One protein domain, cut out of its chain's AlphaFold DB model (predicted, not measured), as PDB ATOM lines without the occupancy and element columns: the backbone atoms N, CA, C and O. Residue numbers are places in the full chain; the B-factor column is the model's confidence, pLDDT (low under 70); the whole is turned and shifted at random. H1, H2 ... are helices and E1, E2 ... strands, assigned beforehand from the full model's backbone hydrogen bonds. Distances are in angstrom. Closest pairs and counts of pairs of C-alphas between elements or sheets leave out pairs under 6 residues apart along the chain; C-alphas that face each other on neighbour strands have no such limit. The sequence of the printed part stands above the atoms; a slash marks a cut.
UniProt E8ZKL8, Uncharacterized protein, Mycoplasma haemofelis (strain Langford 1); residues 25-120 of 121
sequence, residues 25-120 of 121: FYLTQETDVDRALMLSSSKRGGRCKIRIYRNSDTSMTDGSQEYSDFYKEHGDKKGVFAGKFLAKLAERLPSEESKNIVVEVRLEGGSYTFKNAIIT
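This is residues 25 to 120 of the 121 residues of an uncharacterized protein of Mycoplasma haemofelis (strain Langford 1) (UniProt E8ZKL8). A strongly twisted sheet of three strands, E1, E2 and E3, has H3 packed along it, over E2 and E3, while H2 lies beside the strands near E1. H1 crosses H3 steeply, reaching H2 and grazing the sheet with residues near its end. The printed part has 96 residues, with three named helices and three named strands in the order H1 E1 H2 H3 E2 E3. The sheet runs E1 E2 E3 and is mixed; the class is mixed, helices and strands. The whole is compact and rounded, with a radius of gyration of the C-alphas of 12.9 A and spans of 37 by 30 by 20 A.

E2, residues 100 to 108, is the inner strand. E1, residues 48 to 54, is its parallel neighbour at 28 degrees, with N 51 and O 103 within hydrogen-bond range at 2.9 A. E3, residues 111 to 120, is antiparallel to E2 at 157 degrees and forms a hairpin with it; N 102 and O 118 are 2.8 A apart. E3 bends by 56 degrees at residue 115. H3, residues 80 to 90, is on the sheet at a height of 8.6 A, over E2 and E3; it runs along the strands, only just, at 28 degrees to E2 on the local plane. The closest C-alphas of H3 and E2 are those of Phe 85 and Val 103, 6.5 A apart. H2, residues 67 to 74, is on the sheet at a height of 8.2 A, over none of the strands, but only just, with 2 C-alphas falling on E2; its closest C-alpha to E1 is that of Tyr 67, 5.0 A from that of Lys 49. E1, H2, H3 and E2 form a strand-helix-strand unit, two parallel neighbour strands with helices between, whose crossover is left-handed. H2 and H3 with the sheet make two layers, helices on one face of a sheet. H2 and H3 are near each other, with 5 pairs of C-alphas within 10 A. H1, residues 25 to 41, touches H3 with residues 29 to 36 alone, at a steep tilt of 67 degrees, only just short of about perpendicular, the same way; the C-alphas of Val 33 and Ala 82 are the closest, at 5.1 A. H1 touches H2 with residues 36 to 40 alone, closest at the C-alphas of Leu 37 and Ser 68, 5.8 A, at a steep tilt of 61 degrees, opposite ways. H1 only grazes the sheet, with residues 36 to 41. In H1, H2 and H3 every O i to N i+4 pair is within hydrogen-bond range.

H1, residues 25 to 41, begins at C-alpha 25 (3.717, 7.036, -22.053) and is 24.7 A long. E1, residues 48 to 54, measures 19.7 A; H2, residues 67 to 74, 10.2 A; and H3, residues 80 to 90, 15.4 A. E2, residues 100 to 108, begins at C-alpha 100 (22.945, 24.283, -15.150), and E3, residues 111 to 120, ends at C-alpha 120 (27.474, 23.625, -17.599); each is 25.1 A long.

The C-alphas of Ser 95 and Gly 109 are the two farthest apart, 38.8 A. The printed part has no cut. The link E1 to H2, residues 55 to 66, is long; in it residues 65 to 66 pair antiparallel with residues 49 to 50 of E1. The mean pLDDT of the printed part is 73.2; it is under 70 at residues 25 to 32, 39 to 46, 55 to 63, 77 to 78 and 94.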
ATOM      1  N   PHE A  25       2.771   6.159 -21.366       40.53
ATOM      2  CA  PHE A  25       3.717   7.036 -22.053       40.53
ATOM      3  C   PHE A  25       3.246   8.497 -22.075       40.53
ATOM      4  O   PHE A  25       4.065   9.409 -22.041       40.53
ATOM      5  N   TYR A  26       1.935   8.750 -22.143       39.91
ATOM      6  CA  TYR A  26       1.389  10.110 -22.223       39.91
ATOM      7  C   TYR A  26       1.377  10.804 -20.853       39.91
ATOM      8  O   TYR A  26       1.751  11.968 -20.750       39.91
ATOM      9  N   LEU A  27       1.044  10.065 -19.788       47.12
ATOM     10  CA  LEU A  27       1.066  10.586 -18.417       47.12
ATOM     11  C   LEU A  27       2.485  10.913 -17.940       47.12
ATOM     12  O   LEU A  27       2.683  11.937 -17.288       47.12
ATOM     13  N   THR A  28       3.484  10.091 -18.285       53.28
ATOM     14  CA  THR A  28       4.882  10.410 -17.957       53.28
ATOM     15  C   THR A  28       5.337  11.675 -18.675       53.28
ATOM     16  O   THR A  28       5.873  12.553 -18.016       53.28
ATOM     17  N   GLN A  29       5.009  11.839 -19.965       55.44
ATOM     18  CA  GLN A  29       5.379  13.030 -20.746       55.44
ATOM     19  C   GLN A  29       4.810  14.333 -20.161       55.44
ATOM     20  O   GLN A  29       5.526  15.331 -20.086       55.44
ATOM     21  N   GLU A  30       3.545  14.339 -19.726       58.84
ATOM     22  CA  GLU A  30       2.934  15.523 -19.101       58.84
ATOM     23  C   GLU A  30       3.577  15.826 -17.733       58.84
ATOM     24  O   GLU A  30       3.882  16.977 -17.416       58.84
ATOM     25  N   THR A  31       3.902  14.775 -16.971       66.12
ATOM     26  CA  THR A  31       4.606  14.880 -15.680       66.12
ATOM     27  C   THR A  31       6.057  15.350 -15.844       66.12
ATOM     28  O   THR A  31       6.578  16.075 -14.995       66.12
ATOM     29  N   ASP A  32       6.726  14.959 -16.930       68.69
ATOM     30  CA  ASP A  32       8.107  15.332 -17.233       68.69
ATOM     31  C   ASP A  32       8.218  16.834 -17.530       68.69
ATOM     32  O   ASP A  32       9.133  17.495 -17.031       68.69
ATOM     33  N   VAL A  33       7.264  17.396 -18.285       72.56
ATOM     34  CA  VAL A  33       7.185  18.843 -18.559       72.56
ATOM     35  C   VAL A  33       6.981  19.635 -17.272       72.56
ATOM     36  O   VAL A  33       7.694  20.614 -17.050       72.56
ATOM     37  N   ASP A  34       6.056  19.201 -16.413       74.44
ATOM     38  CA  ASP A  34       5.785  19.858 -15.131       74.44
ATOM     39  C   ASP A  34       7.014  19.817 -14.206       74.44
ATOM     40  O   ASP A  34       7.453  20.846 -13.687       74.44
ATOM     41  N   ARG A  35       7.681  18.658 -14.107       70.94
ATOM     42  CA  ARG A  35       8.952  18.520 -13.378       70.94
ATOM     43  C   ARG A  35      10.040  19.437 -13.923       70.94
ATOM     44  O   ARG A  35      10.710  20.110 -13.140       70.94
ATOM     45  N   ALA A  36      10.240  19.461 -15.239       72.69
ATOM     46  CA  ALA A  36      11.235  20.322 -15.870       72.69
ATOM     47  C   ALA A  36      10.931  21.807 -15.617       72.69
ATOM     48  O   ALA A  36      11.852  22.589 -15.379       72.69
ATOM     49  N   LEU A  37       9.651  22.188 -15.584       74.81
ATOM     50  CA  LEU A  37       9.214  23.545 -15.270       74.81
ATOM     51  C   LEU A  37       9.460  23.910 -13.796       74.81
ATOM     52  O   LEU A  37      10.007  24.979 -13.515       74.81
ATOM     53  N   MET A  38       9.142  23.012 -12.856       71.44
ATOM     54  CA  MET A  38       9.465  23.194 -11.434       71.44
ATOM     55  C   MET A  38      10.975  23.340 -11.214       71.44
ATOM     56  O   MET A  38      11.414  24.188 -10.437       71.44
ATOM     57  N   LEU A  39      11.781  22.541 -11.916       69.88
ATOM     58  CA  LEU A  39      13.244  22.576 -11.836       69.88
ATOM     59  C   LEU A  39      13.840  23.814 -12.517       69.88
ATOM     60  O   LEU A  39      14.829  24.348 -12.024       69.88
ATOM     61  N   SER A  40      13.212  24.326 -13.578       66.25
ATOM     62  CA  SER A  40      13.563  25.618 -14.185       66.25
ATOM     63  C   SER A  40      13.355  26.783 -13.209       66.25
ATOM     64  O   SER A  40      14.140  27.724 -13.204       66.25
ATOM     65  N   SER A  41      12.332  26.703 -12.351       63.41
ATOM     66  CA  SER A  41      12.008  27.724 -11.339       63.41
ATOM     67  C   SER A  41      12.797  27.562 -10.025       63.41
ATOM     68  O   SER A  41      12.888  28.482  -9.205       63.41
ATOM     69  N   SER A  42      13.393  26.389  -9.792       61.53
ATOM     70  CA  SER A  42      14.086  26.079  -8.542       61.53
ATOM     71  C   SER A  42      15.456  26.759  -8.459       61.53
ATOM     72  O   SER A  42      16.329  26.558  -9.294       61.53
ATOM     73  N   LYS A  43      15.690  27.521  -7.381       57.53
ATOM     74  CA  LYS A  43      16.999  28.133  -7.067       57.53
ATOM     75  C   LYS A  43      18.010  27.158  -6.446       57.53
ATOM     76  O   LYS A  43      19.152  27.546  -6.224       57.53
ATOM     77  N   ARG A  44      17.584  25.939  -6.087       52.66
ATOM     78  CA  ARG A  44      18.383  24.968  -5.313       52.66
ATOM     79  C   ARG A  44      19.032  23.864  -6.146       52.66
ATOM     80  O   ARG A  44      19.816  23.108  -5.594       52.66
ATOM     81  N   GLY A  45      18.726  23.784  -7.435       57.34
ATOM     82  CA  GLY A  45      19.329  22.829  -8.355       57.34
ATOM     83  C   GLY A  45      19.631  23.510  -9.679       57.34
ATOM     84  O   GLY A  45      18.984  24.494 -10.026       57.34
ATOM     85  N   GLY A  46      20.627  23.009 -10.406       63.22
ATOM     86  CA  GLY A  46      20.972  23.543 -11.723       63.22
ATOM     87  C   GLY A  46      19.769  23.752 -12.634       63.22
ATOM     88  O   GLY A  46      18.954  22.841 -12.797       63.22
ATOM     89  N   ARG A  47      19.679  24.943 -13.230       76.69
ATOM     90  CA  ARG A  47      18.517  25.346 -14.023       76.69
ATOM     91  C   ARG A  47      18.443  24.563 -15.326       76.69
ATOM     92  O   ARG A  47      19.473  24.215 -15.906       76.69
ATOM     93  N   CYS A  48      17.220  24.347 -15.803       80.38
ATOM     94  CA  CYS A  48      16.968  23.843 -17.146       80.38
ATOM     95  C   CYS A  48      17.020  25.001 -18.142       80.38
ATOM     96  O   CYS A  48      16.177  25.899 -18.110       80.38
ATOM     97  N   LYS A  49      18.007  24.984 -19.033       84.94
ATOM     98  CA  LYS A  49      18.148  25.978 -20.095       84.94
ATOM     99  C   LYS A  49      18.065  25.305 -21.456       84.94
ATOM    100  O   LYS A  49      18.529  24.181 -21.626       84.94
ATOM    101  N   ILE A  50      17.514  26.002 -22.438       83.88
ATOM    102  CA  ILE A  50      17.508  25.582 -23.834       83.88
ATOM    103  C   ILE A  50      18.422  26.496 -24.639       83.88
ATOM    104  O   ILE A  50      18.381  27.721 -24.520       83.88
ATOM    105  N   ARG A  51      19.251  25.884 -25.483       85.75
ATOM    106  CA  ARG A  51      20.099  26.588 -26.442       85.75
ATOM    107  C   ARG A  51      19.681  26.232 -27.860       85.75
ATOM    108  O   ARG A  51      19.767  25.074 -28.257       85.75
ATOM    109  N   ILE A  52      19.250  27.235 -28.619       83.19
ATOM    110  CA  ILE A  52      18.739  27.058 -29.980       83.19
ATOM    111  C   ILE A  52      19.843  27.332 -31.006       83.19
ATOM    112  O   ILE A  52      20.416  28.423 -31.048       83.19
ATOM    113  N   TYR A  53      20.078  26.360 -31.884       77.44
ATOM    114  CA  TYR A  53      20.917  26.465 -33.074       77.44
ATOM    115  C   TYR A  53      20.034  26.719 -34.303       77.44
ATOM    116  O   TYR A  53      19.232  25.861 -34.680       77.44
ATOM    117  N   ARG A  54      20.181  27.880 -34.950       70.94
ATOM    118  CA  ARG A  54      19.542  28.148 -36.248       70.94
ATOM    119  C   ARG A  54      20.421  27.604 -37.369       70.94
ATOM    120  O   ARG A  54      21.637  27.766 -37.352       70.94
ATOM    121  N   ASN A  55      19.805  26.896 -38.312       61.00
ATOM    122  CA  ASN A  55      20.531  26.214 -39.374       61.00
ATOM    123  C   ASN A  55      21.327  27.207 -40.237       61.00
ATOM    124  O   ASN A  55      20.767  28.180 -40.738       61.00
ATOM    125  N   SER A  56      22.599  26.860 -40.456       52.28
ATOM    126  CA  SER A  56      23.626  27.491 -41.311       52.28
ATOM    127  C   SER A  56      24.673  28.353 -40.622       52.28
ATOM    128  O   SER A  56      25.669  28.662 -41.264       52.28
ATOM    129  N   ASP A  57      24.538  28.654 -39.332       48.94
ATOM    130  CA  ASP A  57      25.560  29.438 -38.653       48.94
ATOM    131  C   ASP A  57      26.018  28.753 -37.365       48.94
ATOM    132  O   ASP A  57      25.249  28.462 -36.450       48.94
ATOM    133  N   THR A  58      27.323  28.519 -37.285       52.72
ATOM    134  CA  THR A  58      28.054  28.381 -36.022       52.72
ATOM    135  C   THR A  58      27.883  29.607 -35.119       52.72
ATOM    136  O   THR A  58      28.345  29.574 -33.981       52.72
ATOM    137  N   SER A  59      27.202  30.665 -35.574       46.94
ATOM    138  CA  SER A  59      26.669  31.718 -34.718       46.94
ATOM    139  C   SER A  59      25.587  31.157 -33.803       46.94
ATOM    140  O   SER A  59      24.397  31.072 -34.116       46.94
ATOM    141  N   MET A  60      26.054  30.754 -32.627       52.47
ATOM    142  CA  MET A  60      25.242  30.571 -31.441       52.47
ATOM    143  C   MET A  60      24.352  31.806 -31.286       52.47
ATOM    144  O   MET A  60      24.855  32.923 -31.198       52.47
ATOM    145  N   THR A  61      23.031  31.630 -31.233       53.34
ATOM    146  CA  THR A  61      22.192  32.667 -30.628       53.34
ATOM    147  C   THR A  61      22.682  32.776 -29.184       53.34
ATOM    148  O   THR A  61      22.617  31.800 -28.437       53.34
ATOM    149  N   ASP A  62      23.289  33.911 -28.843       50.31
ATOM    150  CA  ASP A  62      24.173  34.103 -27.681       50.31
ATOM    151  C   ASP A  62      23.488  33.888 -26.312       50.31
ATOM    152  O   ASP A  62      24.133  33.858 -25.270       50.31
ATOM    153  N   GLY A  63      22.173  33.660 -26.289       63.31
ATOM    154  CA  GLY A  63      21.407  33.379 -25.082       63.31
ATOM    155  C   GLY A  63      20.981  31.919 -24.987       63.31
ATOM    156  O   GLY A  63      20.149  31.452 -25.762       63.31
ATOM    157  N   SER A  64      21.482  31.198 -23.983       72.00
ATOM    158  CA  SER A  64      20.705  30.094 -23.414       72.00
ATOM    159  C   SER A  64      19.455  30.689 -22.755       72.00
ATOM    160  O   SER A  64      19.599  31.485 -21.825       72.00
ATOM    161  N   GLN A  65      18.262  30.328 -23.216       83.19
ATOM    162  CA  GLN A  65      17.004  30.763 -22.598       83.19
ATOM    163  C   GLN A  65      16.532  29.740 -21.565       83.19
ATOM    164  O   GLN A  65      16.935  28.578 -21.620       83.19
ATOM    165  N   GLU A  66      15.705  30.141 -20.601       83.81
ATOM    166  CA  GLU A  66      15.140  29.178 -19.655       83.81
ATOM    167  C   GLU A  66      14.139  28.261 -20.374       83.81
ATOM    168  O   GLU A  66      13.451  28.658 -21.321       83.81
ATOM    169  N   TYR A  67      14.068  27.003 -19.935       83.88
ATOM    170  CA  TYR A  67      13.127  26.033 -20.495       83.88
ATOM    171  C   TYR A  67      11.679  26.528 -20.403       83.88
ATOM    172  O   TYR A  67      10.896  26.325 -21.328       83.88
ATOM    173  N   SER A  68      11.337  27.226 -19.318       82.81
ATOM    174  CA  SER A  68      10.028  27.852 -19.122       82.81
ATOM    175  C   SER A  68       9.644  28.822 -20.235       82.81
ATOM    176  O   SER A  68       8.489  28.828 -20.656       82.81
ATOM    177  N   ASP A  69      10.587  29.634 -20.711       83.50
ATOM    178  CA  ASP A  69      10.325  30.621 -21.759       83.50
ATOM    179  C   ASP A  69      10.218  29.937 -23.121       83.50
ATOM    180  O   ASP A  69       9.244  30.147 -23.841       83.50
ATOM    181  N   PHE A  70      11.121  28.988 -23.404       84.75
ATOM    182  CA  PHE A  70      11.019  28.139 -24.594       84.75
ATOM    183  C   PHE A  70       9.673  27.411 -24.681       84.75
ATOM    184  O   PHE A  70       9.042  27.382 -25.738       84.75
ATOM    185  N   TYR A  71       9.216  26.832 -23.570       82.62
ATOM    186  CA  TYR A  71       7.951  26.111 -23.522       82.62
ATOM    187  C   TYR A  71       6.753  27.031 -23.799       82.62
ATOM    188  O   TYR A  71       5.825  26.621 -24.491       82.62
ATOM    189  N   LYS A  72       6.775  28.284 -23.326       82.31
ATOM    190  CA  LYS A  72       5.713  29.264 -23.609       82.31
ATOM    191  C   LYS A  72       5.714  29.737 -25.064       82.31
ATOM    192  O   LYS A  72       4.643  29.907 -25.637       82.31
ATOM    193  N   GLU A  73       6.889  29.966 -25.647       80.88
ATOM    194  CA  GLU A  73       7.019  30.514 -27.005       80.88
ATOM    195  C   GLU A  73       6.824  29.467 -28.104       80.88
ATOM    196  O   GLU A  73       6.227  29.743 -29.145       80.88
ATOM    197  N   HIS A  74       7.355  28.265 -27.899       79.06
ATOM    198  CA  HIS A  74       7.443  27.238 -28.938       79.06
ATOM    199  C   HIS A  74       6.663  25.969 -28.600       79.06
ATOM    200  O   HIS A  74       6.233  25.251 -29.510       79.06
ATOM    201  N   GLY A  75       6.438  25.721 -27.309       76.31
ATOM    202  CA  GLY A  75       5.834  24.492 -26.815       76.31
ATOM    203  C   GLY A  75       6.772  23.292 -26.932       76.31
ATOM    204  O   GLY A  75       7.536  23.142 -27.884       76.31
ATOM    205  N   ASP A  76       6.664  22.376 -25.976       77.00
ATOM    206  CA  ASP A  76       7.255  21.044 -26.078       77.00
ATOM    207  C   ASP A  76       6.125  20.041 -26.311       77.00
ATOM    208  O   ASP A  76       5.616  19.425 -25.377       77.00
ATOM    209  N   LYS A  77       5.689  19.922 -27.575       67.75
ATOM    210  CA  LYS A  77       4.476  19.183 -27.986       67.75
ATOM    211  C   LYS A  77       4.442  17.706 -27.547       67.75
ATOM    212  O   LYS A  77       3.421  17.056 -27.751       67.75
ATOM    213  N   LYS A  78       5.541  17.168 -27.002       68.75
ATOM    214  CA  LYS A  78       5.674  15.788 -26.507       68.75
ATOM    215  C   LYS A  78       6.561  15.661 -25.253       68.75
ATOM    216  O   LYS A  78       7.010  14.564 -24.946       68.75
ATOM    217  N   GLY A  79       6.888  16.756 -24.565       72.69
ATOM    218  CA  GLY A  79       7.809  16.710 -23.419       72.69
ATOM    219  C   GLY A  79       9.190  16.123 -23.747       72.69
ATOM    220  O   GLY A  79       9.855  15.567 -22.875       72.69
ATOM    221  N   VAL A  80       9.623  16.185 -25.010       81.69
ATOM    222  CA  VAL A  80      10.861  15.541 -25.466       81.69
ATOM    223  C   VAL A  80      12.067  16.240 -24.860       81.69
ATOM    224  O   VAL A  80      13.004  15.580 -24.416       81.69
ATOM    225  N   PHE A  81      12.053  17.569 -24.809       83.56
ATOM    226  CA  PHE A  81      13.150  18.346 -24.244       83.56
ATOM    227  C   PHE A  81      13.138  18.274 -22.718       83.56
ATOM    228  O   PHE A  81      14.203  18.117 -22.118       83.56
ATOM    229  N   ALA A  82      11.950  18.282 -22.105       80.88
ATOM    230  CA  ALA A  82      11.788  18.013 -20.676       80.88
ATOM    231  C   ALA A  82      12.368  16.648 -20.274       80.88
ATOM    232  O   ALA A  82      13.183  16.562 -19.355       80.88
ATOM    233  N   GLY A  83      12.030  15.588 -21.013       81.00
ATOM    234  CA  GLY A  83      12.553  14.245 -20.770       81.00
ATOM    235  C   GLY A  83      14.072  14.163 -20.939       81.00
ATOM    236  O   GLY A  83      14.752  13.514 -20.146       81.00
ATOM    237  N   LYS A  84      14.647  14.866 -21.927       84.88
ATOM    238  CA  LYS A  84      16.111  14.937 -22.107       84.88
ATOM    239  C   LYS A  84      16.804  15.673 -20.967       84.88
ATOM    240  O   LYS A  84      17.864  15.230 -20.527       84.88
ATOM    241  N   PHE A  85      16.206  16.751 -20.468       82.56
ATOM    242  CA  PHE A  85      16.696  17.439 -19.279       82.56
ATOM    243  C   PHE A  85      16.683  16.518 -18.055       82.56
ATOM    244  O   PHE A  85      17.699  16.405 -17.378       82.56
ATOM    245  N   LEU A  86      15.575  15.815 -17.800       80.50
ATOM    246  CA  LEU A  86      15.452  14.917 -16.649       80.50
ATOM    247  C   LEU A  86      16.394  13.713 -16.736       80.50
ATOM    248  O   LEU A  86      16.984  13.334 -15.728       80.50
ATOM    249  N   ALA A  87      16.594  13.159 -17.933       82.12
ATOM    250  CA  ALA A  87      17.591  12.117 -18.157       82.12
ATOM    251  C   ALA A  87      19.000  12.619 -17.803       82.12
ATOM    252  O   ALA A  87      19.711  11.974 -17.035       82.12
ATOM    253  N   LYS A  88      19.366  13.820 -18.267       81.62
ATOM    254  CA  LYS A  88      20.671  14.414 -17.950       81.62
ATOM    255  C   LYS A  88      20.802  14.809 -16.478       81.62
ATOM    256  O   LYS A  88      21.891  14.733 -15.921       81.62
ATOM    257  N   LEU A  89      19.699  15.189 -15.837       77.56
ATOM    258  CA  LEU A  89      19.639  15.456 -14.403       77.56
ATOM    259  C   LEU A  89      19.845  14.181 -13.582       77.56
ATOM    260  O   LEU A  89      20.477  14.247 -12.537       77.56
ATOM    261  N   ALA A  90      19.354  13.034 -14.053       77.88
ATOM    262  CA  ALA A  90      19.590  11.743 -13.412       77.88
ATOM    263  C   ALA A  90      21.039  11.248 -13.590       77.88
ATOM    264  O   ALA A  90      21.557  10.560 -12.716       77.88
ATOM    265  N   GLU A  91      21.704  11.610 -14.694       79.12
ATOM    266  CA  GLU A  91      23.133  11.329 -14.934       79.12
ATOM    267  C   GLU A  91      24.084  12.241 -14.140       79.12
ATOM    268  O   GLU A  91      25.289  11.997 -14.084       79.12
ATOM    269  N   ARG A  92      23.560  13.322 -13.564       76.06
ATOM    270  CA  ARG A  92      24.339  14.350 -12.880       76.06
ATOM    271  C   ARG A  92      24.946  13.820 -11.587       76.06
ATOM    272  O   ARG A  92      24.258  13.226 -10.757       76.06
ATOM    273  N   LEU A  93      26.228  14.109 -11.377       73.62
ATOM    274  CA  LEU A  93      26.898  13.755 -10.130       73.62
ATOM    275  C   LEU A  93      26.430  14.660  -8.972       73.62
ATOM    276  O   LEU A  93      26.118  15.830  -9.201       73.62
ATOM    277  N   PRO A  94      26.457  14.189  -7.710       69.38
ATOM    278  CA  PRO A  94      26.091  15.006  -6.544       69.38
ATOM    279  C   PRO A  94      26.931  16.288  -6.424       69.38
ATOM    280  O   PRO A  94      26.438  17.350  -6.068       69.38
ATOM    281  N   SER A  95      28.208  16.219  -6.813       73.44
ATOM    282  CA  SER A  95      29.121  17.370  -6.862       73.44
ATOM    283  C   SER A  95      28.720  18.434  -7.885       73.44
ATOM    284  O   SER A  95      29.286  19.523  -7.902       73.44
ATOM    285  N   GLU A  96      27.786  18.117  -8.775       71.81
ATOM    286  CA  GLU A  96      27.356  18.997  -9.843       71.81
ATOM    287  C   GLU A  96      26.010  19.643  -9.554       71.81
ATOM    288  O   GLU A  96      25.569  20.361 -10.431       71.81
ATOM    289  N   GLU A  97      25.361  19.456  -8.392       70.12
ATOM    290  CA  GLU A  97      23.997  19.929  -8.037       70.12
ATOM    291  C   GLU A  97      23.704  21.432  -8.239       70.12
ATOM    292  O   GLU A  97      22.541  21.820  -8.380       70.12
ATOM    293  N   SER A  98      24.729  22.273  -8.385       70.94
ATOM    294  CA  SER A  98      24.598  23.696  -8.743       70.94
ATOM    295  C   SER A  98      24.662  23.994 -10.251       70.94
ATOM    296  O   SER A  98      24.070  24.970 -10.700       70.94
ATOM    297  N   LYS A  99      25.321  23.143 -11.048       80.06
ATOM    298  CA  LYS A  99      25.542  23.304 -12.499       80.06
ATOM    299  C   LYS A  99      24.273  23.285 -13.357       80.06
ATOM    300  O   LYS A  99      23.472  22.360 -13.287       80.06
ATOM    301  N   ASN A 100      24.075  24.260 -14.224       81.94
ATOM    302  CA  ASN A 100      22.945  24.283 -15.150       81.94
ATOM    303  C   ASN A 100      22.975  23.106 -16.143       81.94
ATOM    304  O   ASN A 100      24.034  22.651 -16.562       81.94
ATOM    305  N   ILE A 101      21.805  22.632 -16.566       83.94
ATOM    306  CA  ILE A 101      21.694  21.667 -17.664       83.94
ATOM    307  C   ILE A 101      21.174  22.421 -18.875       83.94
ATOM    308  O   ILE A 101      20.098  23.018 -18.837       83.94
ATOM    309  N   VAL A 102      21.949  22.389 -19.951       85.75
ATOM    310  CA  VAL A 102      21.606  23.022 -21.220       85.75
ATOM    311  C   VAL A 102      21.206  21.944 -22.213       85.75
ATOM    312  O   VAL A 102      22.016  21.095 -22.582       85.75
ATOM    313  N   VAL A 103      19.958  22.000 -22.665       86.81
ATOM    314  CA  VAL A 103      19.446  21.193 -23.770       86.81
ATOM    315  C   VAL A 103      19.643  21.975 -25.062       86.81
ATOM    316  O   VAL A 103      19.054  23.031 -25.284       86.81
ATOM    317  N   GLU A 104      20.502  21.458 -25.924       87.38
ATOM    318  CA  GLU A 104      20.754  21.998 -27.245       87.38
ATOM    319  C   GLU A 104      19.711  21.481 -28.232       87.38
ATOM    320  O   GLU A 104      19.549  20.271 -28.413       87.38
ATOM    321  N   VAL A 105      19.040  22.405 -28.912       85.75
ATOM    322  CA  VAL A 105      18.045  22.110 -29.943       85.75
ATOM    323  C   VAL A 105      18.428  22.803 -31.241       85.75
ATOM    324  O   VAL A 105      19.009  23.887 -31.227       85.75
ATOM    325  N   ARG A 106      18.122  22.197 -32.382       84.00
ATOM    326  CA  ARG A 106      18.333  22.773 -33.710       84.00
ATOM    327  C   ARG A 106      16.986  23.068 -34.351       84.00
ATOM    328  O   ARG A 106      16.063  22.280 -34.223       84.00
ATOM    329  N   LEU A 107      16.864  24.199 -35.035       80.88
ATOM    330  CA  LEU A 107      15.682  24.501 -35.835       80.88
ATOM    331  C   LEU A 107      15.864  23.940 -37.252       80.88
ATOM    332  O   LEU A 107      16.689  24.444 -38.017       80.88
ATOM    333  N   GLU A 108      15.082  22.921 -37.607       77.19
ATOM    334  CA  GLU A 108      15.088  22.272 -38.922       77.19
ATOM    335  C   GLU A 108      13.670  22.265 -39.503       77.19
ATOM    336  O   GLU A 108      12.735  21.751 -38.893       77.19
ATOM    337  N   GLY A 109      13.480  22.880 -40.676       72.50
ATOM    338  CA  GLY A 109      12.186  22.863 -41.375       72.50
ATOM    339  C   GLY A 109      11.009  23.466 -40.588       72.50
ATOM    340  O   GLY A 109       9.868  23.081 -40.818       72.50
ATOM    341  N   GLY A 110      11.274  24.377 -39.643       74.88
ATOM    342  CA  GLY A 110      10.251  24.984 -38.780       74.88
ATOM    343  C   GLY A 110       9.919  24.185 -37.514       74.88
ATOM    344  O   GLY A 110       9.017  24.575 -36.776       74.88
ATOM    345  N   SER A 111      10.642  23.095 -37.235       77.31
ATOM    346  CA  SER A 111      10.521  22.323 -35.996       77.31
ATOM    347  C   SER A 111      11.848  22.256 -35.242       77.31
ATOM    348  O   SER A 111      12.920  22.261 -35.849       77.31
ATOM    349  N   TYR A 112      11.781  22.199 -33.912       82.31
ATOM    350  CA  TYR A 112      12.962  22.033 -33.071       82.31
ATOM    351  C   TYR A 112      13.302  20.549 -32.926       82.31
ATOM    352  O   TYR A 112      12.466  19.748 -32.512       82.31
ATOM    353  N   THR A 113      14.541  20.187 -33.241       83.31
ATOM    354  CA  THR A 113      15.096  18.843 -33.100       83.31
ATOM    355  C   THR A 113      16.134  18.825 -31.984       83.31
ATOM    356  O   THR A 113      16.907  19.764 -31.808       83.31
ATOM    357  N   PHE A 114      16.142  17.768 -31.171       84.50
ATOM    358  CA  PHE A 114      17.143  17.614 -30.116       84.50
ATOM    359  C   PHE A 114      18.526  17.386 -30.733       84.50
ATOM    360  O   PHE A 114      18.681  16.529 -31.602       84.50
ATOM    361  N   LYS A 115      19.531  18.112 -30.243       85.06
ATOM    362  CA  LYS A 115      20.926  17.980 -30.669       85.06
ATOM    363  C   LYS A 115      21.783  17.341 -29.578       85.06
ATOM    364  O   LYS A 115      22.455  16.350 -29.843       85.06
ATOM    365  N   ASN A 116      21.783  17.910 -28.372       84.94
ATOM    366  CA  ASN A 116      22.609  17.437 -27.259       84.94
ATOM    367  C   ASN A 116      22.065  17.917 -25.901       84.94
ATOM    368  O   ASN A 116      21.229  18.813 -25.850       84.94
ATOM    369  N   ALA A 117      22.547  17.349 -24.796       84.06
ATOM    370  CA  ALA A 117      22.310  17.856 -23.447       84.06
ATOM    371  C   ALA A 117      23.622  17.857 -22.657       84.06
ATOM    372  O   ALA A 117      24.271  16.818 -22.520       84.06
ATOM    373  N   ILE A 118      24.005  19.020 -22.137       84.00
ATOM    374  CA  ILE A 118      25.273  19.222 -21.430       84.00
ATOM    375  C   ILE A 118      25.038  19.806 -20.041       84.00
ATOM    376  O   ILE A 118      24.090  20.558 -19.823       84.00
ATOM    377  N   ILE A 119      25.923  19.465 -19.111       81.62
ATOM    378  CA  ILE A 119      25.990  20.077 -17.786       81.62
ATOM    379  C   ILE A 119      27.030  21.197 -17.880       81.62
ATOM    380  O   ILE A 119      28.166  20.954 -18.280       81.62
ATOM    381  N   THR A 120      26.636  22.420 -17.553       79.44
ATOM    382  CA  THR A 120      27.474  23.625 -17.599       79.44
ATOM    383  C   THR A 120      27.401  24.355 -16.269       79.44
ATOM    384  O   THR A 120      26.441  24.184 -15.528       79.44
TER     385      THR A 120